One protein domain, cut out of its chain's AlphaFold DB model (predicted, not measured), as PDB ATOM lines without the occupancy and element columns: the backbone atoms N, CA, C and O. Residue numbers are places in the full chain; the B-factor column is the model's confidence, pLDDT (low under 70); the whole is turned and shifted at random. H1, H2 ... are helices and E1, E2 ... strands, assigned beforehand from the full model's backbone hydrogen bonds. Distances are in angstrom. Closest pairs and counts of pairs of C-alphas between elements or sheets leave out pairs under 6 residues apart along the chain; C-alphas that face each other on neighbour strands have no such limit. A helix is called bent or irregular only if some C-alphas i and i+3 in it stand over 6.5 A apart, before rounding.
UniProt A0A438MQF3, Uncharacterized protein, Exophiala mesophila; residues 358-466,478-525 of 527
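What this domain is: This is residues 358 to 466 and 478 to 525 of the 527 residues of an uncharacterized protein of Exophiala mesophila (UniProt A0A438MQF3). A strongly twisted five-stranded sheet has H2 and long H4 packed over one face, with only short H1, beside the strands, on the other. Residues 454 to 466, of which 454 to 463 belong to H3, stick out as an arm and extend the longest axis. The printed part has 157 residues, with four named helices and five named strands in the order E1, H1, E2, H2, E3, E4, H3, H4, E5; the mixed sheet runs E2, E1, E5, E3, E4, and the class is mixed. It is compact, radius of gyration of the C-alphas 16.6 A, spanning 61 by 35 by 33 A.

Where its parts are: E1, residues 358 to 367, runs 26.6 A from C-alpha 358 at (-36.383, -16.754, 44.084). E5, residues 516 to 524, runs 26.2 A to C-alpha 524 at (-21.104, -9.473, 22.933). E2 is residues 398 to 404, E3 428 to 434, E4 442 to 445. H4, residues 489 to 509, is 30.5 A long and H3, 448 to 463, 22.2 A; H1 is 378 to 386. H2, 407 to 418, is irregular, with C-alphas 408 and 411 7.7 A apart.

How they stand to each other: E1 and E5 are parallel, N 363 to O 519 2.9 A. Antiparallel are E2 and E1, N 360 to O 400 2.8 A; E5 and E3, N 520 to O 432 2.9 A; and the hairpin E3 and E4, N 431 to O 444 2.8 A. H4 runs along E4, closest C-alphas Val 444 and Gly 496, 4.4 A. E2, H2, E3 form a split strand-helix-strand unit, E1 and E5 between its strands, with a right-handed crossover. H3 only grazes the sheet with residues 448 to 450. Every O i to N i+4 pair is within hydrogen-bond range in H1, H3 and H4; in H2, 6 of 8.

The domain as a whole: Residues 467 to 477 are not printed, leaving 29.8 A between C-alphas 466 and 478. The link H1 to E2 is long. Residues 369 to 395, 464 to 466 and 478 to 483 have pLDDT under 70.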
ATOM      1  N   MET A 358     -36.448 -15.601  44.985       91.88
ATOM      2  CA  MET A 358     -36.383 -16.754  44.084       91.88
ATOM      3  C   MET A 358     -34.989 -17.378  44.065       91.88
ATOM      4  O   MET A 358     -33.974 -16.708  44.247       91.88
ATOM      5  N   SER A 359     -34.940 -18.676  43.773       92.69
ATOM      6  CA  SER A 359     -33.694 -19.396  43.521       92.69
ATOM      7  C   SER A 359     -33.313 -19.300  42.043       92.69
ATOM      8  O   SER A 359     -33.996 -19.868  41.188       92.69
ATOM      9  N   ILE A 360     -32.196 -18.647  41.737       94.19
ATOM     10  CA  ILE A 360     -31.810 -18.304  40.366       94.19
ATOM     11  C   ILE A 360     -30.548 -19.028  39.931       94.19
ATOM     12  O   ILE A 360     -29.580 -19.083  40.678       94.19
ATOM     13  N   TYR A 361     -30.544 -19.555  38.712       93.38
ATOM     14  CA  TYR A 361     -29.349 -20.082  38.059       93.38
ATOM     15  C   TYR A 361     -28.900 -19.104  36.981       93.38
ATOM     16  O   TYR A 361     -29.656 -18.839  36.052       93.38
ATOM     17  N   ILE A 362     -27.694 -18.568  37.112       94.62
ATOM     18  CA  ILE A 362     -27.146 -17.536  36.235       94.62
ATOM     19  C   ILE A 362     -26.080 -18.173  35.352       94.62
ATOM     20  O   ILE A 362     -25.114 -18.738  35.855       94.62
ATOM     21  N   SER A 363     -26.239 -18.075  34.041       93.75
ATOM     22  CA  SER A 363     -25.231 -18.467  33.053       93.75
ATOM     23  C   SER A 363     -24.947 -17.291  32.130       93.75
ATOM     24  O   SER A 363     -25.857 -16.508  31.873       93.75
ATOM     25  N   SER A 364     -23.739 -17.179  31.582       92.06
ATOM     26  CA  SER A 364     -23.467 -16.253  30.480       92.06
ATOM     27  C   SER A 364     -23.332 -17.005  29.159       92.06
ATOM     28  O   SER A 364     -22.925 -18.169  29.116       92.06
ATOM     29  N   ALA A 365     -23.728 -16.348  28.074       89.50
ATOM     30  CA  ALA A 365     -23.572 -16.864  26.728       89.50
ATOM     31  C   ALA A 365     -23.058 -15.753  25.811       89.50
ATOM     32  O   ALA A 365     -23.623 -14.659  25.747       89.50
ATOM     33  N   ARG A 366     -21.964 -16.042  25.101       86.50
ATOM     34  CA  ARG A 366     -21.325 -15.087  24.194       86.50
ATOM     35  C   ARG A 366     -21.987 -15.136  22.824       86.50
ATOM     36  O   ARG A 366     -21.966 -16.158  22.144       86.50
ATOM     37  N   ALA A 367     -22.602 -14.028  22.443       80.06
ATOM     38  CA  ALA A 367     -23.193 -13.801  21.141       80.06
ATOM     39  C   ALA A 367     -22.105 -13.383  20.141       80.06
ATOM     40  O   ALA A 367     -21.227 -12.574  20.453       80.06
ATOM     41  N   SER A 368     -22.172 -13.943  18.932       72.25
ATOM     42  CA  SER A 368     -21.270 -13.590  17.833       72.25
ATOM     43  C   SER A 368     -21.418 -12.106  17.458       72.25
ATOM     44  O   SER A 368     -22.554 -11.627  17.377       72.25
ATOM     45  N   PRO A 369     -20.315 -11.379  17.178       62.41
ATOM     46  CA  PRO A 369     -20.359  -9.959  16.819       62.41
ATOM     47  C   PRO A 369     -21.104  -9.705  15.498       62.41
ATOM     48  O   PRO A 369     -21.576  -8.596  15.257       62.41
ATOM     49  N   TYR A 370     -21.271 -10.737  14.662       56.28
ATOM     50  CA  TYR A 370     -22.016 -10.669  13.402       56.28
ATOM     51  C   TYR A 370     -23.541 -10.691  13.567       56.28
ATOM     52  O   TYR A 370     -24.256 -10.589  12.571       56.28
ATOM     53  N   LEU A 371     -24.063 -10.801  14.793       56.94
ATOM     54  CA  LEU A 371     -25.476 -10.541  15.074       56.94
ATOM     55  C   LEU A 371     -25.731  -9.027  14.985       56.94
ATOM     56  O   LEU A 371     -25.949  -8.342  15.981       56.94
ATOM     57  N   THR A 372     -25.677  -8.486  13.766       47.59
ATOM     58  CA  THR A 372     -26.038  -7.099  13.464       47.59
ATOM     59  C   THR A 372     -27.555  -6.924  13.566       47.59
ATOM     60  O   THR A 372     -28.284  -7.140  12.602       47.59
ATOM     61  N   THR A 373     -28.000  -6.611  14.783       50.56
ATOM     62  CA  THR A 373     -28.988  -5.615  15.266       50.56
ATOM     63  C   THR A 373     -30.159  -5.080  14.433       50.56
ATOM     64  O   THR A 373     -30.948  -4.328  14.999       50.56
ATOM     65  N   SER A 374     -30.374  -5.421  13.164       43.09
ATOM     66  CA  SER A 374     -31.514  -4.824  12.450       43.09
ATOM     67  C   SER A 374     -32.862  -5.377  12.917       43.09
ATOM     68  O   SER A 374     -33.842  -4.649  12.850       43.09
ATOM     69  N   HIS A 375     -32.927  -6.609  13.437       43.25
ATOM     70  CA  HIS A 375     -34.172  -7.206  13.929       43.25
ATOM     71  C   HIS A 375     -33.913  -8.373  14.895       43.25
ATOM     72  O   HIS A 375     -34.218  -9.504  14.550       43.25
ATOM     73  N   LEU A 376     -33.432  -8.149  16.128       48.69
ATOM     74  CA  LEU A 376     -33.561  -9.183  17.176       48.69
ATOM     75  C   LEU A 376     -35.047  -9.333  17.552       48.69
ATOM     76  O   LEU A 376     -35.520  -8.844  18.572       48.69
ATOM     77  N   THR A 377     -35.817  -9.964  16.671       50.41
ATOM     78  CA  THR A 377     -37.168 -10.431  16.965       50.41
ATOM     79  C   THR A 377     -37.065 -11.648  17.883       50.41
ATOM     80  O   THR A 377     -36.032 -12.318  17.921       50.41
ATOM     81  N   ALA A 378     -38.134 -11.979  18.611       46.66
ATOM     82  CA  ALA A 378     -38.177 -13.195  19.432       46.66
ATOM     83  C   ALA A 378     -37.763 -14.462  18.641       46.66
ATOM     84  O   ALA A 378     -37.186 -15.387  19.204       46.66
ATOM     85  N   THR A 379     -37.990 -14.467  17.324       45.16
ATOM     86  CA  THR A 379     -37.562 -15.495  16.364       45.16
ATOM     87  C   THR A 379     -36.042 -15.616  16.202       45.16
ATOM     88  O   THR A 379     -35.530 -16.728  16.092       45.16
ATOM     89  N   ASP A 380     -35.307 -14.505  16.224       52.81
ATOM     90  CA  ASP A 380     -33.850 -14.503  16.039       52.81
ATOM     91  C   ASP A 380     -33.129 -14.960  17.311       52.81
ATOM     92  O   ASP A 380     -32.138 -15.687  17.231       52.81
ATOM     93  N   LEU A 381     -33.686 -14.643  18.485       54.06
ATOM     94  CA  LEU A 381     -33.253 -15.194  19.774       54.06
ATOM     95  C   LEU A 381     -33.354 -16.727  19.798       54.06
ATOM     96  O   LEU A 381     -32.416 -17.379  20.252       54.06
ATOM     97  N   SER A 382     -34.418 -17.314  19.236       51.25
ATOM     98  CA  SER A 382     -34.531 -18.773  19.092       51.25
ATOM     99  C   SER A 382     -33.415 -19.358  18.221       51.25
ATOM    100  O   SER A 382     -32.861 -20.393  18.573       51.25
ATOM    101  N   SER A 383     -32.997 -18.672  17.149       49.78
ATOM    102  CA  SER A 383     -31.873 -19.124  16.308       49.78
ATOM    103  C   SER A 383     -30.523 -19.092  17.041       49.78
ATOM    104  O   SER A 383     -29.685 -19.981  16.856       49.78
ATOM    105  N   VAL A 384     -30.329 -18.105  17.927       51.66
ATOM    106  CA  VAL A 384     -29.154 -17.999  18.804       51.66
ATOM    107  C   VAL A 384     -29.162 -19.125  19.843       51.66
ATOM    108  O   VAL A 384     -28.124 -19.731  20.093       51.66
ATOM    109  N   MET A 385     -30.334 -19.462  20.390       50.72
ATOM    110  CA  MET A 385     -30.508 -20.572  21.336       50.72
ATOM    111  C   MET A 385     -30.341 -21.959  20.694       50.72
ATOM    112  O   MET A 385     -29.800 -22.872  21.319       50.72
ATOM    113  N   GLU A 386     -30.812 -22.133  19.458       48.97
ATOM    114  CA  GLU A 386     -30.747 -23.395  18.708       48.97
ATOM    115  C   GLU A 386     -29.345 -23.675  18.151       48.97
ATOM    116  O   GLU A 386     -28.967 -24.837  17.968       48.97
ATOM    117  N   SER A 387     -28.529 -22.632  17.965       45.78
ATOM    118  CA  SER A 387     -27.117 -22.730  17.583       45.78
ATOM    119  C   SER A 387     -26.246 -23.197  18.760       45.78
ATOM    120  O   SER A 387     -25.330 -22.508  19.210       45.78
ATOM    121  N   ARG A 388     -26.491 -24.421  19.251       41.41
ATOM    122  CA  ARG A 388     -25.669 -25.102  20.276       41.41
ATOM    123  C   ARG A 388     -24.178 -25.179  19.910       41.41
ATOM    124  O   ARG A 388     -23.352 -25.412  20.782       41.41
ATOM    125  N   THR A 389     -23.832 -25.001  18.638       39.72
ATOM    126  CA  THR A 389     -22.461 -25.046  18.115       39.72
ATOM    127  C   THR A 389     -21.671 -23.745  18.263       39.72
ATOM    128  O   THR A 389     -20.459 -23.789  18.077       39.72
ATOM    129  N   THR A 390     -22.291 -22.605  18.597       42.94
ATOM    130  CA  THR A 390     -21.575 -21.314  18.722       42.94
ATOM    131  C   THR A 390     -21.661 -20.668  20.103       42.94
ATOM    132  O   THR A 390     -20.816 -19.834  20.419       42.94
ATOM    133  N   MET A 391     -22.603 -21.070  20.964       45.66
ATOM    134  CA  MET A 391     -22.646 -20.606  22.355       45.66
ATOM    135  C   MET A 391     -21.831 -21.543  23.251       45.66
ATOM    136  O   MET A 391     -22.352 -22.501  23.821       45.66
ATOM    137  N   ALA A 392     -20.532 -21.281  23.374       44.53
ATOM    138  CA  ALA A 392     -19.710 -21.964  24.363       44.53
ATOM    139  C   ALA A 392     -20.162 -21.537  25.773       44.53
ATOM    140  O   ALA A 392     -19.852 -20.434  26.223       44.53
ATOM    141  N   SER A 393     -20.901 -22.399  26.477       51.00
ATOM    142  CA  SER A 393     -21.038 -22.288  27.933       51.00
ATOM    143  C   SER A 393     -19.680 -22.648  28.531       51.00
ATOM    144  O   SER A 393     -19.335 -23.819  28.660       51.00
ATOM    145  N   LEU A 394     -18.862 -21.625  28.781       54.12
ATOM    146  CA  LEU A 394     -17.488 -21.783  29.266       54.12
ATOM    147  C   LEU A 394     -17.420 -21.991  30.789       54.12
ATOM    148  O   LEU A 394     -16.417 -22.504  31.275       54.12
ATOM    149  N   ALA A 395     -18.478 -21.641  31.531       63.78
ATOM    150  CA  ALA A 395     -18.518 -21.707  32.991       63.78
ATOM    151  C   ALA A 395     -19.805 -22.381  33.514       63.78
ATOM    152  O   ALA A 395     -20.876 -22.207  32.918       63.78
ATOM    153  N   PRO A 396     -19.729 -23.138  34.630       72.56
ATOM    154  CA  PRO A 396     -20.907 -23.677  35.301       72.56
ATOM    155  C   PRO A 396     -21.828 -22.540  35.764       72.56
ATOM    156  O   PRO A 396     -21.364 -21.491  36.206       72.56
ATOM    157  N   ALA A 397     -23.144 -22.750  35.673       82.00
ATOM    158  CA  ALA A 397     -24.113 -21.742  36.089       82.00
ATOM    159  C   ALA A 397     -23.999 -21.448  37.596       82.00
ATOM    160  O   ALA A 397     -23.997 -22.368  38.416       82.00
ATOM    161  N   TYR A 398     -23.961 -20.169  37.967       89.25
ATOM    162  CA  TYR A 398     -23.953 -19.736  39.360       89.25
ATOM    163  C   TYR A 398     -25.351 -19.881  39.969       89.25
ATOM    164  O   TYR A 398     -26.333 -19.395  39.406       89.25
ATOM    165  N   HIS A 399     -25.463 -20.493  41.150       92.44
ATOM    166  CA  HIS A 399     -26.732 -20.623  41.872       92.44
ATOM    167  C   HIS A 399     -26.882 -19.545  42.956       92.44
ATOM    168  O   HIS A 399     -26.105 -19.480  43.903       92.44
ATOM    169  N   TRP A 400     -27.912 -18.705  42.835       94.50
ATOM    170  CA  TRP A 400     -28.290 -17.680  43.805       94.50
ATOM    171  C   TRP A 400     -29.644 -18.032  44.456       94.50
ATOM    172  O   TRP A 400     -30.692 -17.701  43.906       94.50
ATOM    173  N   PRO A 401     -29.667 -18.708  45.621       88.56
ATOM    174  CA  PRO A 401     -30.887 -19.295  46.192       88.56
ATOM    175  C   PRO A 401     -31.916 -18.296  46.753       88.56
ATOM    176  O   PRO A 401     -33.041 -18.700  47.027       88.56
ATOM    177  N   GLY A 402     -31.549 -17.027  46.941       92.81
ATOM    178  CA  GLY A 402     -32.392 -16.004  47.569       92.81
ATOM    179  C   GLY A 402     -32.281 -14.662  46.858       92.81
ATOM    180  O   GLY A 402     -31.947 -13.655  47.479       92.81
ATOM    181  N   ALA A 403     -32.472 -14.662  45.543       95.31
ATOM    182  CA  ALA A 403     -32.456 -13.445  44.751       95.31
ATOM    183  C   ALA A 403     -33.742 -12.636  44.985       95.31
ATOM    184  O   ALA A 403     -34.827 -13.212  44.877       95.31
ATOM    185  N   PRO A 404     -33.651 -11.328  45.282       96.56
ATOM    186  CA  PRO A 404     -34.823 -10.503  45.523       96.56
ATOM    187  C   PRO A 404     -35.512 -10.171  44.202       96.56
ATOM    188  O   PRO A 404     -34.885  -9.630  43.297       96.56
ATOM    189  N   VAL A 405     -36.792 -10.509  44.075       94.62
ATOM    190  CA  VAL A 405     -37.542 -10.374  42.812       94.62
ATOM    191  C   VAL A 405     -38.716  -9.410  42.914       94.62
ATOM    192  O   VAL A 405     -39.550  -9.370  42.020       94.62
ATOM    193  N   MET A 406     -38.810  -8.619  43.981       93.69
ATOM    194  CA  MET A 406     -39.842  -7.589  44.095       93.69
ATOM    195  C   MET A 406     -39.536  -6.390  43.193       93.69
ATOM    196  O   MET A 406     -38.386  -6.120  42.850       93.69
ATOM    197  N   ASN A 407     -40.573  -5.634  42.821       90.81
ATOM    198  CA  ASN A 407     -40.427  -4.448  41.969       90.81
ATOM    199  C   ASN A 407     -39.461  -3.401  42.535       90.81
ATOM    200  O   ASN A 407     -38.686  -2.808  41.787       90.81
ATOM    201  N   GLU A 408     -39.478  -3.205  43.850       93.94
ATOM    202  CA  GLU A 408     -38.563  -2.299  44.554       93.94
ATOM    203  C   GLU A 408     -37.102  -2.777  44.540       93.94
ATOM    204  O   GLU A 408     -36.179  -1.972  44.664       93.94
ATOM    205  N   ASP A 409     -36.878  -4.073  44.316       94.69
ATOM    206  CA  ASP A 409     -35.561  -4.696  44.316       94.69
ATOM    207  C   ASP A 409     -34.978  -4.899  42.914       94.69
ATOM    208  O   ASP A 409     -33.876  -5.436  42.795       94.69
ATOM    209  N   MET A 410     -35.646  -4.428  41.853       95.94
ATOM    210  CA  MET A 410     -35.183  -4.562  40.464       95.94
ATOM    211  C   MET A 410     -33.699  -4.179  40.314       95.94
ATOM    212  O   MET A 410     -32.907  -4.917  39.732       95.94
ATOM    213  N   THR A 411     -33.280  -3.049  40.886       94.94
ATOM    214  CA  THR A 411     -31.880  -2.608  40.807       94.94
ATOM    215  C   THR A 411     -30.922  -3.566  41.518       94.94
ATOM    216  O   THR A 411     -29.864  -3.884  40.975       94.94
ATOM    217  N   LYS A 412     -31.299  -4.075  42.699       95.69
ATOM    218  CA  LYS A 412     -30.494  -5.050  43.457       95.69
ATOM    219  C   LYS A 412     -30.410  -6.388  42.730       95.69
ATOM    220  O   LYS A 412     -29.370  -7.039  42.770       95.69
ATOM    221  N   PHE A 413     -31.488  -6.781  42.059       96.50
ATOM    222  CA  PHE A 413     -31.568  -7.997  41.270       96.50
ATOM    223  C   PHE A 413     -30.558  -7.991  40.116       96.50
ATOM    224  O   PHE A 413     -29.698  -8.870  40.052       96.50
ATOM    225  N   PHE A 414     -30.599  -6.971  39.250       96.25
ATOM    226  CA  PHE A 414     -29.678  -6.881  38.109       96.25
ATOM    227  C   PHE A 414     -28.230  -6.654  38.548       96.25
ATOM    228  O   PHE A 414     -27.334  -7.313  38.027       96.25
ATOM    229  N   ALA A 415     -27.990  -5.815  39.563       94.38
ATOM    230  CA  ALA A 415     -26.657  -5.683  40.155       94.38
ATOM    231  C   ALA A 415     -26.150  -7.027  40.710       94.38
ATOM    232  O   ALA A 415     -24.990  -7.388  40.535       94.38
ATOM    233  N   GLY A 416     -27.035  -7.805  41.335       95.06
ATOM    234  CA  GLY A 416     -26.722  -9.132  41.843       95.06
ATOM    235  C   GLY A 416     -26.377 -10.142  40.748       95.06
ATOM    236  O   GLY A 416     -25.460 -10.935  40.960       95.06
ATOM    237  N   ILE A 417     -27.058 -10.109  39.599       95.75
ATOM    238  CA  ILE A 417     -26.699 -10.924  38.428       95.75
ATOM    239  C   ILE A 417     -25.318 -10.524  37.912       95.75
ATOM    240  O   ILE A 417     -24.450 -11.379  37.748       95.75
ATOM    241  N   ASN A 418     -25.108  -9.225  37.717       94.38
ATOM    242  CA  ASN A 418     -23.891  -8.669  37.136       94.38
ATOM    243  C   ASN A 418     -22.648  -8.936  37.991       94.38
ATOM    244  O   ASN A 418     -21.594  -9.248  37.456       94.38
ATOM    245  N   ASN A 419     -22.783  -8.931  39.318       93.25
ATOM    246  CA  ASN A 419     -21.696  -9.279  40.238       93.25
ATOM    247  C   ASN A 419     -21.320 -10.774  40.234       93.25
ATOM    248  O   ASN A 419     -20.378 -11.166  40.920       93.25
ATOM    249  N   ARG A 420     -22.090 -11.628  39.550       93.56
ATOM    250  CA  ARG A 420     -21.922 -13.094  39.528       93.56
ATOM    251  C   ARG A 420     -21.494 -13.631  38.168       93.56
ATOM    252  O   ARG A 420     -21.400 -14.845  38.006       93.56
ATOM    253  N   ILE A 421     -21.247 -12.747  37.208       91.62
ATOM    254  CA  ILE A 421     -20.673 -13.081  35.909       91.62
ATOM    255  C   ILE A 421     -19.291 -12.443  35.786       91.62
ATOM    256  O   ILE A 421     -19.024 -11.398  36.373       91.62
ATOM    257  N   GLU A 422     -18.405 -13.091  35.036       90.62
ATOM    258  CA  GLU A 422     -17.040 -12.598  34.806       90.62
ATOM    259  C   GLU A 422     -16.968 -11.610  33.635       90.62
ATOM    260  O   GLU A 422     -16.004 -10.857  33.504       90.62
ATOM    261  N   ASP A 423     -17.973 -11.627  32.756       89.88
ATOM    262  CA  ASP A 423     -17.969 -10.823  31.544       89.88
ATOM    263  C   ASP A 423     -18.142  -9.316  31.861       89.88
ATOM    264  O   ASP A 423     -18.942  -8.949  32.729       89.88
ATOM    265  N   PRO A 424     -17.427  -8.417  31.152       89.25
ATOM    266  CA  PRO A 424     -17.523  -6.978  31.373       89.25
ATOM    267  C   PRO A 424     -18.944  -6.433  31.218       89.25
ATOM    268  O   PRO A 424     -19.681  -6.758  30.294       89.25
ATOM    269  N   LEU A 425     -19.328  -5.502  32.086       87.50
ATOM    270  CA  LEU A 425     -20.714  -5.027  32.136       87.50
ATOM    271  C   LEU A 425     -21.102  -4.174  30.913       87.50
ATOM    272  O   LEU A 425     -22.275  -4.087  30.556       87.50
ATOM    273  N   ASN A 426     -20.112  -3.602  30.221       85.75
ATOM    274  CA  ASN A 426     -20.293  -2.880  28.959       85.75
ATOM    275  C   ASN A 426     -20.446  -3.796  27.728       85.75
ATOM    276  O   ASN A 426     -20.685  -3.287  26.634       85.75
ATOM    277  N   THR A 427     -20.309  -5.118  27.870       89.25
ATOM    278  CA  THR A 427     -20.554  -6.081  26.783       89.25
ATOM    279  C   THR A 427     -21.886  -6.815  26.931       89.25
ATOM    280  O   THR A 427     -22.274  -7.549  26.024       89.25
ATOM    281  N   ILE A 428     -22.627  -6.602  28.023       91.75
ATOM    282  CA  ILE A 428     -23.920  -7.254  28.264       91.75
ATOM    283  C   ILE A 428     -25.000  -6.656  27.359       91.75
ATOM    284  O   ILE A 428     -25.398  -5.507  27.510       91.75
ATOM    285  N   VAL A 429     -25.553  -7.456  26.454       91.75
ATOM    286  CA  VAL A 429     -26.679  -7.070  25.586       91.75
ATOM    287  C   VAL A 429     -28.002  -7.087  26.342       91.75
ATOM    288  O   VAL A 429     -28.877  -6.259  26.112       91.75
ATOM    289  N   GLY A 430     -28.165  -8.047  27.243       94.94
ATOM    290  CA  GLY A 430     -29.398  -8.220  27.989       94.94
ATOM    291  C   GLY A 430     -29.452  -9.551  28.720       94.94
ATOM    292  O   GLY A 430     -28.470 -10.292  28.795       94.94
ATOM    293  N   TYR A 431     -30.627  -9.846  29.254       95.81
ATOM    294  CA  TYR A 431     -30.876 -10.953  30.161       95.81
ATOM    295  C   TYR A 431     -32.062 -11.758  29.654       95.81
ATOM    296  O   TYR A 431     -33.122 -11.207  29.377       95.81
ATOM    297  N   MET A 432     -31.905 -13.068  29.545       95.06
ATOM    298  CA  MET A 432     -32.970 -13.963  29.123       95.06
ATOM    299  C   MET A 432     -33.450 -14.795  30.306       95.06
ATOM    300  O   MET A 432     -32.685 -15.566  30.885       95.06
ATOM    301  N   PHE A 433     -34.716 -14.626  30.668       94.88
ATOM    302  CA  PHE A 433     -35.358 -15.282  31.797       94.88
ATOM    303  C   PHE A 433     -36.156 -16.494  31.332       94.88
ATOM    304  O   PHE A 433     -36.959 -16.409  30.403       94.88
ATOM    305  N   SER A 434     -35.964 -17.612  32.024       92.31
ATOM    306  CA  SER A 434     -36.758 -18.829  31.876       92.31
ATOM    307  C   SER A 434     -37.125 -19.353  33.258       92.31
ATOM    308  O   SER A 434     -36.252 -19.663  34.064       92.31
ATOM    309  N   TYR A 435     -38.415 -19.443  33.558       87.00
ATOM    310  CA  TYR A 435     -38.914 -19.828  34.885       87.00
ATOM    311  C   TYR A 435     -39.948 -20.964  34.831       87.00
ATOM    312  O   TYR A 435     -40.658 -21.210  35.801       87.00
ATOM    313  N   GLY A 436     -40.004 -21.689  33.707       78.44
ATOM    314  CA  GLY A 436     -40.669 -22.995  33.574       78.44
ATOM    315  C   GLY A 436     -42.195 -23.007  33.705       78.44
ATOM    316  O   GLY A 436     -42.794 -24.073  33.633       78.44
ATOM    317  N   TRP A 437     -42.829 -21.852  33.912       77.31
ATOM    318  CA  TRP A 437     -44.286 -21.728  33.968       77.31
ATOM    319  C   TRP A 437     -44.918 -21.655  32.576       77.31
ATOM    320  O   TRP A 437     -45.980 -22.220  32.332       77.31
ATOM    321  N   ASN A 438     -44.258 -20.944  31.670       76.12
ATOM    322  CA  ASN A 438     -44.635 -20.819  30.277       76.12
ATOM    323  C   ASN A 438     -43.468 -21.275  29.393       76.12
ATOM    324  O   ASN A 438     -42.302 -21.188  29.778       76.12
ATOM    325  N   ASP A 439     -43.787 -21.726  28.181       74.38
ATOM    326  CA  ASP A 439     -42.787 -22.111  27.172       74.38
ATOM    327  C   ASP A 439     -42.058 -20.895  26.569       74.38
ATOM    328  O   ASP A 439     -41.273 -21.011  25.629       74.38
ATOM    329  N   THR A 440     -42.329 -19.697  27.085       75.00
ATOM    330  CA  THR A 440     -41.783 -18.438  26.589       75.00
ATOM    331  C   THR A 440     -40.631 -17.975  27.467       75.00
ATOM    332  O   THR A 440     -40.804 -17.737  28.659       75.00
ATOM    333  N   CYS A 441     -39.462 -17.769  26.867       87.25
ATOM    334  CA  CYS A 441     -38.390 -17.021  27.515       87.25
ATOM    335  C   CYS A 441     -38.663 -15.516  27.390       87.25
ATOM    336  O   CYS A 441     -39.133 -15.049  26.350       87.25
ATOM    337  N   ARG A 442     -38.349 -14.746  28.433       91.62
ATOM    338  CA  ARG A 442     -38.438 -13.278  28.402       91.62
ATOM    339  C   ARG A 442     -37.062 -12.682  28.203       91.62
ATOM    340  O   ARG A 442     -36.145 -13.013  28.944       91.62
ATOM    341  N   PHE A 443     -36.921 -11.806  27.218       93.19
ATOM    342  CA  PHE A 443     -35.695 -11.047  27.014       93.19
ATOM    343  C   PHE A 443     -35.838  -9.656  27.635       93.19
ATOM    344  O   PHE A 443     -36.784  -8.932  27.337       93.19
ATOM    345  N   VAL A 444     -34.887  -9.289  28.487       95.00
ATOM    346  CA  VAL A 444     -34.758  -7.968  29.099       95.00
ATOM    347  C   VAL A 444     -33.513  -7.308  28.526       95.00
ATOM    348  O   VAL A 444     -32.396  -7.733  28.818       95.00
ATOM    349  N   SER A 445     -33.695  -6.275  27.711       94.00
ATOM    350  CA  SER A 445     -32.572  -5.535  27.134       94.00
ATOM    351  C   SER A 445     -31.803  -4.751  28.204       94.00
ATOM    352  O   SER A 445     -32.402  -4.201  29.132       94.00
ATOM    353  N   SER A 446     -30.476  -4.669  28.065       93.25
ATOM    354  CA  SER A 446     -29.641  -3.768  28.869       93.25
ATOM    355  C   SER A 446     -29.720  -2.308  28.402       93.25
ATOM    356  O   SER A 446     -29.183  -1.424  29.067       93.25
ATOM    357  N   GLY A 447     -30.349  -2.044  27.250       89.56
ATOM    358  CA  GLY A 447     -30.397  -0.733  26.607       89.56
ATOM    359  C   GLY A 447     -29.104  -0.340  25.886       89.56
ATOM    360  O   GLY A 447     -29.080   0.684  25.208       89.56
ATOM    361  N   LEU A 448     -28.012  -1.110  26.008       84.50
ATOM    362  CA  LEU A 448     -26.724  -0.769  25.388       84.50
ATOM    363  C   LEU A 448     -26.814  -0.689  23.858       84.50
ATOM    364  O   LEU A 448     -26.225   0.205  23.252       84.50
ATOM    365  N   GLN A 449     -27.561  -1.596  23.226       80.81
ATOM    366  CA  GLN A 449     -27.687  -1.622  21.769       80.81
ATOM    367  C   GLN A 449     -28.644  -0.547  21.257       80.81
ATOM    368  O   GLN A 449     -28.338   0.137  20.283       80.81
ATOM    369  N   GLU A 450     -29.785  -0.369  21.915       82.88
ATOM    370  CA  GLU A 450     -30.800   0.608  21.537       82.88
ATOM    371  C   GLU A 450     -30.249   2.027  21.642       82.88
ATOM    372  O   GLU A 450     -30.455   2.832  20.734       82.88
ATOM    373  N   LEU A 451     -29.473   2.310  22.692       79.12
ATOM    374  CA  LEU A 451     -28.785   3.590  22.840       79.12
ATOM    375  C   LEU A 451     -27.703   3.790  21.778       79.12
ATOM    376  O   LEU A 451     -27.621   4.875  21.209       79.12
ATOM    377  N   ALA A 452     -26.933   2.755  21.432       76.94
ATOM    378  CA  ALA A 452     -25.953   2.848  20.349       76.94
ATOM    379  C   ALA A 452     -26.614   3.129  18.986       76.94
ATOM    380  O   ALA A 452     -26.114   3.932  18.196       76.94
ATOM    381  N   VAL A 453     -27.771   2.514  18.711       75.19
ATOM    382  CA  VAL A 453     -28.557   2.779  17.497       75.19
ATOM    383  C   VAL A 453     -29.127   4.198  17.513       75.19
ATOM    384  O   VAL A 453     -29.034   4.898  16.503       75.19
ATOM    385  N   GLN A 454     -29.686   4.651  18.638       77.62
ATOM    386  CA  GLN A 454     -30.205   6.013  18.777       77.62
ATOM    387  C   GLN A 454     -29.108   7.063  18.607       77.62
ATOM    388  O   GLN A 454     -29.323   8.054  17.906       77.62
ATOM    389  N   ASP A 455     -27.928   6.834  19.181       77.88
ATOM    390  CA  ASP A 455     -26.787   7.729  19.030       77.88
ATOM    391  C   ASP A 455     -26.269   7.731  17.589       77.88
ATOM    392  O   ASP A 455     -26.053   8.796  17.015       77.88
ATOM    393  N   LYS A 456     -26.208   6.569  16.925       75.94
ATOM    394  CA  LYS A 456     -25.898   6.488  15.489       75.94
ATOM    395  C   LYS A 456     -26.900   7.276  14.644       75.94
ATOM    396  O   LYS A 456     -26.492   8.004  13.746       75.94
ATOM    397  N   ILE A 457     -28.200   7.167  14.923       73.69
ATOM    398  CA  ILE A 457     -29.238   7.944  14.226       73.69
ATOM    399  C   ILE A 457     -29.063   9.442  14.501       73.69
ATOM    400  O   ILE A 457     -29.180  10.246  13.577       73.69
ATOM    401  N   ARG A 458     -28.765   9.830  15.746       79.12
ATOM    402  CA  ARG A 458     -28.509  11.223  16.135       79.12
ATOM    403  C   ARG A 458     -27.284  11.780  15.405       79.12
ATOM    404  O   ARG A 458     -27.380  12.858  14.826       79.12
ATOM    405  N   LYS A 459     -26.187  11.019  15.349       77.56
ATOM    406  CA  LYS A 459     -24.961  11.356  14.610       77.56
ATOM    407  C   LYS A 459     -25.208  11.446  13.108       77.56
ATOM    408  O   LYS A 459     -24.827  12.434  12.504       77.56
ATOM    409  N   LEU A 460     -25.921  10.493  12.504       73.06
ATOM    410  CA  LEU A 460     -26.282  10.553  11.080       73.06
ATOM    411  C   LEU A 460     -27.159  11.771  10.752       73.06
ATOM    412  O   LEU A 460     -26.990  12.386   9.703       73.06
ATOM    413  N   ARG A 461     -28.071  12.155  11.654       77.50
ATOM    414  CA  ARG A 461     -28.849  13.396  11.513       77.50
ATOM    415  C   ARG A 461     -27.979  14.647  11.636       77.50
ATOM    416  O   ARG A 461     -28.270  15.616  10.949       77.50
ATOM    417  N   ALA A 462     -26.943  14.620  12.475       76.31
ATOM    418  CA  ALA A 462     -25.991  15.720  12.616       76.31
ATOM    419  C   ALA A 462     -25.043  15.836  11.406       76.31
ATOM    420  O   ALA A 462     -24.825  16.937  10.924       76.31
ATOM    421  N   ILE A 463     -24.555  14.712  10.864       70.75
ATOM    422  CA  ILE A 463     -23.645  14.658   9.700       70.75
ATOM    423  C   ILE A 463     -24.341  15.099   8.407       70.75
ATOM    424  O   ILE A 463     -23.727  15.730   7.551       70.75
ATOM    425  N   ASN A 464     -25.651  14.863   8.280       64.94
ATOM    426  CA  ASN A 464     -26.450  15.462   7.205       64.94
ATOM    427  C   ASN A 464     -26.538  17.009   7.300       64.94
ATOM    428  O   ASN A 464     -27.216  17.623   6.479       64.94
ATOM    429  N   GLY A 465     -25.864  17.624   8.282       58.16
ATOM    430  CA  GLY A 465     -25.660  19.059   8.458       58.16
ATOM    431  C   GLY A 465     -24.198  19.537   8.376       58.16
ATOM    432  O   GLY A 465     -23.934  20.585   8.943       58.16
ATOM    433  N   GLU A 466     -23.313  18.831   7.655       51.97
ATOM    434  CA  GLU A 466     -21.874  19.103   7.382       51.97
ATOM    435  C   GLU A 466     -20.881  18.205   8.161       51.97
ATOM    436  O   GLU A 466     -20.899  18.121   9.385       51.97
ATOM    437  N   PRO A 478     -13.568   1.269  27.966       52.94
ATOM    438  CA  PRO A 478     -13.343  -0.019  28.603       52.94
ATOM    439  C   PRO A 478     -12.985   0.107  30.092       52.94
ATOM    440  O   PRO A 478     -12.839  -0.922  30.744       52.94
ATOM    441  N   ARG A 479     -12.840   1.326  30.640       52.59
ATOM    442  CA  ARG A 479     -12.331   1.569  32.001       52.59
ATOM    443  C   ARG A 479     -13.393   1.836  33.070       52.59
ATOM    444  O   ARG A 479     -13.027   2.077  34.217       52.59
ATOM    445  N   ARG A 480     -14.695   1.788  32.759       57.62
ATOM    446  CA  ARG A 480     -15.734   1.869  33.807       57.62
ATOM    447  C   ARG A 480     -15.743   0.576  34.638       57.62
ATOM    448  O   ARG A 480     -16.444  -0.373  34.306       57.62
ATOM    449  N   GLU A 481     -14.972   0.558  35.727       57.56
ATOM    450  CA  GLU A 481     -14.877  -0.564  36.684       57.56
ATOM    451  C   GLU A 481     -16.182  -0.828  37.454       57.56
ATOM    452  O   GLU A 481     -16.389  -1.922  37.973       57.56
ATOM    453  N   LYS A 482     -17.089   0.154  37.514       68.00
ATOM    454  CA  LYS A 482     -18.371   0.049  38.214       68.00
ATOM    455  C   LYS A 482     -19.518   0.330  37.249       68.00
ATOM    456  O   LYS A 482     -19.591   1.402  36.652       68.00
ATOM    457  N   TRP A 483     -20.412  -0.641  37.088       63.66
ATOM    458  CA  TRP A 483     -21.614  -0.480  36.272       63.66
ATOM    459  C   TRP A 483     -22.677   0.269  37.050       63.66
ATOM    460  O   TRP A 483     -23.267  -0.241  38.002       63.66
ATOM    461  N   GLU A 484     -22.914   1.488  36.606       79.88
ATOM    462  CA  GLU A 484     -24.078   2.275  36.963       79.88
ATOM    463  C   GLU A 484     -24.802   2.526  35.641       79.88
ATOM    464  O   GLU A 484     -24.271   3.254  34.797       79.88
ATOM    465  N   PRO A 485     -25.937   1.844  35.387       80.94
ATOM    466  CA  PRO A 485     -26.639   2.006  34.127       80.94
ATOM    467  C   PRO A 485     -27.084   3.445  33.990       80.94
ATOM    468  O   PRO A 485     -27.602   4.029  34.950       80.94
ATOM    469  N   GLU A 486     -26.931   3.989  32.789       86.31
ATOM    470  CA  GLU A 486     -27.435   5.321  32.500       86.31
ATOM    471  C   GLU A 486     -28.961   5.345  32.738       86.31
ATOM    472  O   GLU A 486     -29.640   4.330  32.535       86.31
ATOM    473  N   PRO A 487     -29.548   6.481  33.153       88.31
ATOM    474  CA  PRO A 487     -30.988   6.579  33.408       88.31
ATOM    475  C   PRO A 487     -31.866   6.069  32.253       88.31
ATOM    476  O   PRO A 487     -32.952   5.538  32.483       88.31
ATOM    477  N   GLU A 488     -31.382   6.188  31.015       87.31
ATOM    478  CA  GLU A 488     -32.049   5.693  29.807       87.31
ATOM    479  C   GLU A 488     -32.008   4.156  29.696       87.31
ATOM    480  O   GLU A 488     -33.002   3.543  29.312       87.31
ATOM    481  N   GLN A 489     -30.920   3.502  30.120       87.12
ATOM    482  CA  GLN A 489     -30.809   2.033  30.150       87.12
ATOM    483  C   GLN A 489     -31.824   1.414  31.108       87.12
ATOM    484  O   GLN A 489     -32.453   0.399  30.801       87.12
ATOM    485  N   TRP A 490     -32.057   2.072  32.249       91.81
ATOM    486  CA  TRP A 490     -33.076   1.637  33.199       91.81
ATOM    487  C   TRP A 490     -34.485   1.626  32.608       91.81
ATOM    488  O   TRP A 490     -35.315   0.865  33.096       91.81
ATOM    489  N   GLN A 491     -34.781   2.412  31.570       92.00
ATOM    490  CA  GLN A 491     -36.095   2.373  30.921       92.00
ATOM    491  C   GLN A 491     -36.316   1.042  30.193       92.00
ATOM    492  O   GLN A 491     -37.355   0.412  30.385       92.00
ATOM    493  N   TYR A 492     -35.320   0.569  29.439       91.56
ATOM    494  CA  TYR A 492     -35.375  -0.725  28.747       91.56
ATOM    495  C   TYR A 492     -35.441  -1.895  29.731       91.56
ATOM    496  O   TYR A 492     -36.269  -2.795  29.578       91.56
ATOM    497  N   ILE A 493     -34.636  -1.834  30.796       93.94
ATOM    498  CA  ILE A 493     -34.646  -2.846  31.857       93.94
ATOM    499  C   ILE A 493     -36.016  -2.888  32.553       93.94
ATOM    500  O   ILE A 493     -36.562  -3.971  32.761       93.94
ATOM    501  N   ARG A 494     -36.610  -1.726  32.870       95.25
ATOM    502  CA  ARG A 494     -37.937  -1.635  33.508       95.25
ATOM    503  C   ARG A 494     -39.045  -2.251  32.660       95.25
ATOM    504  O   ARG A 494     -39.939  -2.864  33.231       95.25
ATOM    505  N   LEU A 495     -38.992  -2.102  31.335       92.81
ATOM    506  CA  LEU A 495     -39.983  -2.695  30.431       92.81
ATOM    507  C   LEU A 495     -39.950  -4.227  30.506       92.81
ATOM    508  O   LEU A 495     -40.960  -4.842  30.843       92.81
ATOM    509  N   GLY A 496     -38.780  -4.838  30.297       92.50
ATOM    510  CA  GLY A 496     -38.651  -6.297  30.383       92.50
ATOM    511  C   GLY A 496     -38.895  -6.843  31.797       92.50
ATOM    512  O   GLY A 496     -39.444  -7.932  31.966       92.50
ATOM    513  N   TRP A 497     -38.544  -6.072  32.832       95.44
ATOM    514  CA  TRP A 497     -38.859  -6.409  34.219       95.44
ATOM    515  C   TRP A 497     -40.368  -6.410  34.492       95.44
ATOM    516  O   TRP A 497     -40.872  -7.331  35.131       95.44
ATOM    517  N   ALA A 498     -41.105  -5.418  33.985       94.75
ATOM    518  CA  ALA A 498     -42.557  -5.363  34.126       94.75
ATOM    519  C   ALA A 498     -43.239  -6.571  33.463       94.75
ATOM    520  O   ALA A 498     -44.165  -7.138  34.042       94.75
ATOM    521  N   ASP A 499     -42.748  -7.020  32.305       92.44
ATOM    522  CA  ASP A 499     -43.250  -8.229  31.639       92.44
ATOM    523  C   ASP A 499     -43.038  -9.488  32.488       92.44
ATOM    524  O   ASP A 499     -43.960 -10.287  32.657       92.44
ATOM    525  N   PHE A 500     -41.854  -9.643  33.087       93.62
ATOM    526  CA  PHE A 500     -41.580 -10.725  34.037       93.62
ATOM    527  C   PHE A 500     -42.544 -10.695  35.235       93.62
ATOM    528  O   PHE A 500     -43.114 -11.718  35.614       93.62
ATOM    529  N   GLN A 501     -42.784  -9.517  35.810       94.75
ATOM    530  CA  GLN A 501     -43.686  -9.350  36.954       94.75
ATOM    531  C   GLN A 501     -45.132  -9.676  36.597       94.75
ATOM    532  O   GLN A 501     -45.830 -10.336  37.369       94.75
ATOM    533  N   ASN A 502     -45.577  -9.258  35.412       93.19
ATOM    534  CA  ASN A 502     -46.893  -9.593  34.885       93.19
ATOM    535  C   ASN A 502     -47.050 -11.108  34.715       93.19
ATOM    536  O   ASN A 502     -48.079 -11.656  35.111       93.19
ATOM    537  N   ASP A 503     -46.024 -11.794  34.208       91.81
ATOM    538  CA  ASP A 503     -46.029 -13.248  34.044       91.81
ATOM    539  C   ASP A 503     -46.118 -13.992  35.380       91.81
ATOM    540  O   ASP A 503     -46.936 -14.905  35.518       91.81
ATOM    541  N   VAL A 504     -45.332 -13.594  36.385       91.00
ATOM    542  CA  VAL A 504     -45.369 -14.222  37.718       91.00
ATOM    543  C   VAL A 504     -46.685 -13.910  38.435       91.00
ATOM    544  O   VAL A 504     -47.273 -14.791  39.060       91.00
ATOM    545  N   THR A 505     -47.211 -12.689  38.287       91.12
ATOM    546  CA  THR A 505     -48.542 -12.316  38.794       91.12
ATOM    547  C   THR A 505     -49.637 -13.154  38.135       91.12
ATOM    548  O   THR A 505     -50.579 -13.597  38.792       91.12
ATOM    549  N   HIS A 506     -49.533 -13.380  36.826       89.88
ATOM    550  CA  HIS A 506     -50.476 -14.202  36.080       89.88
ATOM    551  C   HIS A 506     -50.400 -15.676  36.507       89.88
ATOM    552  O   HIS A 506     -51.442 -16.294  36.716       89.88
ATOM    553  N   ALA A 507     -49.195 -16.216  36.720       88.00
ATOM    554  CA  ALA A 507     -48.996 -17.554  37.282       88.00
ATOM    555  C   ALA A 507     -49.665 -17.697  38.657       88.00
ATOM    556  O   ALA A 507     -50.453 -18.617  38.874       88.00
ATOM    557  N   ALA A 508     -49.432 -16.722  39.540       87.44
ATOM    558  CA  ALA A 508     -50.022 -16.649  40.870       87.44
ATOM    559  C   ALA A 508     -51.562 -16.663  40.831       87.44
ATOM    560  O   ALA A 508     -52.204 -17.451  41.527       87.44
ATOM    561  N   ARG A 509     -52.172 -15.860  39.942       86.69
ATOM    562  CA  ARG A 509     -53.634 -15.846  39.720       86.69
ATOM    563  C   ARG A 509     -54.186 -17.193  39.254       86.69
ATOM    564  O   ARG A 509     -55.341 -17.498  39.526       86.69
ATOM    565  N   LEU A 510     -53.370 -17.985  38.563       85.12
ATOM    566  CA  LEU A 510     -53.713 -19.327  38.095       85.12
ATOM    567  C   LEU A 510     -53.375 -20.427  39.114       85.12
ATOM    568  O   LEU A 510     -53.490 -21.611  38.799       85.12
ATOM    569  N   GLY A 511     -52.993 -20.056  40.339       85.25
ATOM    570  CA  GLY A 511     -52.681 -21.006  41.402       85.25
ATOM    571  C   GLY A 511     -51.283 -21.609  41.295       85.25
ATOM    572  O   GLY A 511     -51.023 -22.632  41.924       85.25
ATOM    573  N   VAL A 512     -50.380 -21.010  40.513       85.50
ATOM    574  CA  VAL A 512     -49.027 -21.537  40.313       85.50
ATOM    575  C   VAL A 512     -47.971 -20.650  40.946       85.50
ATOM    576  O   VAL A 512     -47.913 -19.443  40.727       85.50
ATOM    577  N   SER A 513     -47.111 -21.290  41.735       85.00
ATOM    578  CA  SER A 513     -45.996 -20.645  42.419       85.00
ATOM    579  C   SER A 513     -44.698 -20.848  41.640       85.00
ATOM    580  O   SER A 513     -44.306 -21.980  41.356       85.00
ATOM    581  N   VAL A 514     -44.007 -19.753  41.328       89.06
ATOM    582  CA  VAL A 514     -42.750 -19.762  40.569       89.06
ATOM    583  C   VAL A 514     -41.584 -19.497  41.518       89.06
ATOM    584  O   VAL A 514     -41.284 -18.356  41.823       89.06
ATOM    585  N   TRP A 515     -40.909 -20.538  42.004       89.31
ATOM    586  CA  TRP A 515     -39.838 -20.387  43.010       89.31
ATOM    587  C   TRP A 515     -38.426 -20.316  42.425       89.31
ATOM    588  O   TRP A 515     -37.451 -20.087  43.148       89.31
ATOM    589  N   ARG A 516     -38.289 -20.593  41.126       90.06
ATOM    590  CA  ARG A 516     -36.998 -20.765  40.465       90.06
ATOM    591  C   ARG A 516     -36.981 -20.094  39.109       90.06
ATOM    592  O   ARG A 516     -37.963 -20.138  38.378       90.06
ATOM    593  N   MET A 517     -35.824 -19.549  38.760       93.88
ATOM    594  CA  MET A 517     -35.593 -18.936  37.461       93.88
ATOM    595  C   MET A 517     -34.192 -19.269  36.958       93.88
ATOM    596  O   MET A 517     -33.248 -19.424  37.728       93.88
ATOM    597  N   LYS A 518     -34.042 -19.390  35.649       93.06
ATOM    598  CA  LYS A 518     -32.760 -19.429  34.958       93.06
ATOM    599  C   LYS A 518     -32.594 -18.105  34.233       93.06
ATOM    600  O   LYS A 518     -33.519 -17.652  33.562       93.06
ATOM    601  N   VAL A 519     -31.433 -17.495  34.394       95.12
ATOM    602  CA  VAL A 519     -31.058 -16.238  33.760       95.12
ATOM    603  C   VAL A 519     -29.849 -16.515  32.885       95.12
ATOM    604  O   VAL A 519     -28.789 -16.880  33.384       95.12
ATOM    605  N   CYS A 520     -30.011 -16.342  31.578       94.81
ATOM    606  CA  CYS A 520     -28.901 -16.345  30.640       94.81
ATOM    607  C   CYS A 520     -28.520 -14.897  30.311       94.81
ATOM    608  O   CYS A 520     -29.327 -14.163  29.742       94.81
ATOM    609  N   VAL A 521     -27.318 -14.475  30.693       94.56
ATOM    610  CA  VAL A 521     -26.770 -13.160  30.359       94.56
ATOM    611  C   VAL A 521     -26.146 -13.234  28.973       94.56
ATOM    612  O   VAL A 521     -25.214 -14.005  28.748       94.56
ATOM    613  N   LEU A 522     -26.669 -12.447  28.036       92.44
ATOM    614  CA  LEU A 522     -26.156 -12.390  26.672       92.44
ATOM    615  C   LEU A 522     -25.052 -11.343  26.591       92.44
ATOM    616  O   LEU A 522     -25.275 -10.177  26.910       92.44
ATOM    617  N   VAL A 523     -23.871 -11.759  26.147       91.00
ATOM    618  CA  VAL A 523     -22.655 -10.939  26.129       91.00
ATOM    619  C   VAL A 523     -22.139 -10.831  24.697       91.00
ATOM    620  O   VAL A 523     -22.037 -11.844  24.014       91.00
ATOM    621  N   LEU A 524     -21.788  -9.637  24.220       87.06
ATOM    622  CA  LEU A 524     -21.104  -9.473  22.933       87.06
ATOM    623  C   LEU A 524     -19.678 -10.004  23.027       87.06
ATOM    624  O   LEU A 524     -18.904  -9.573  23.884       87.06
ATOM    625  N   ASN A 525     -19.315 -10.902  22.115       81.25
ATOM    626  CA  ASN A 525     -17.929 -11.314  21.974       81.25
ATOM    627  C   ASN A 525     -17.122 -10.145  21.383       81.25
ATOM    628  O   ASN A 525     -17.434  -9.669  20.290       81.25
TER     629      ASN A 525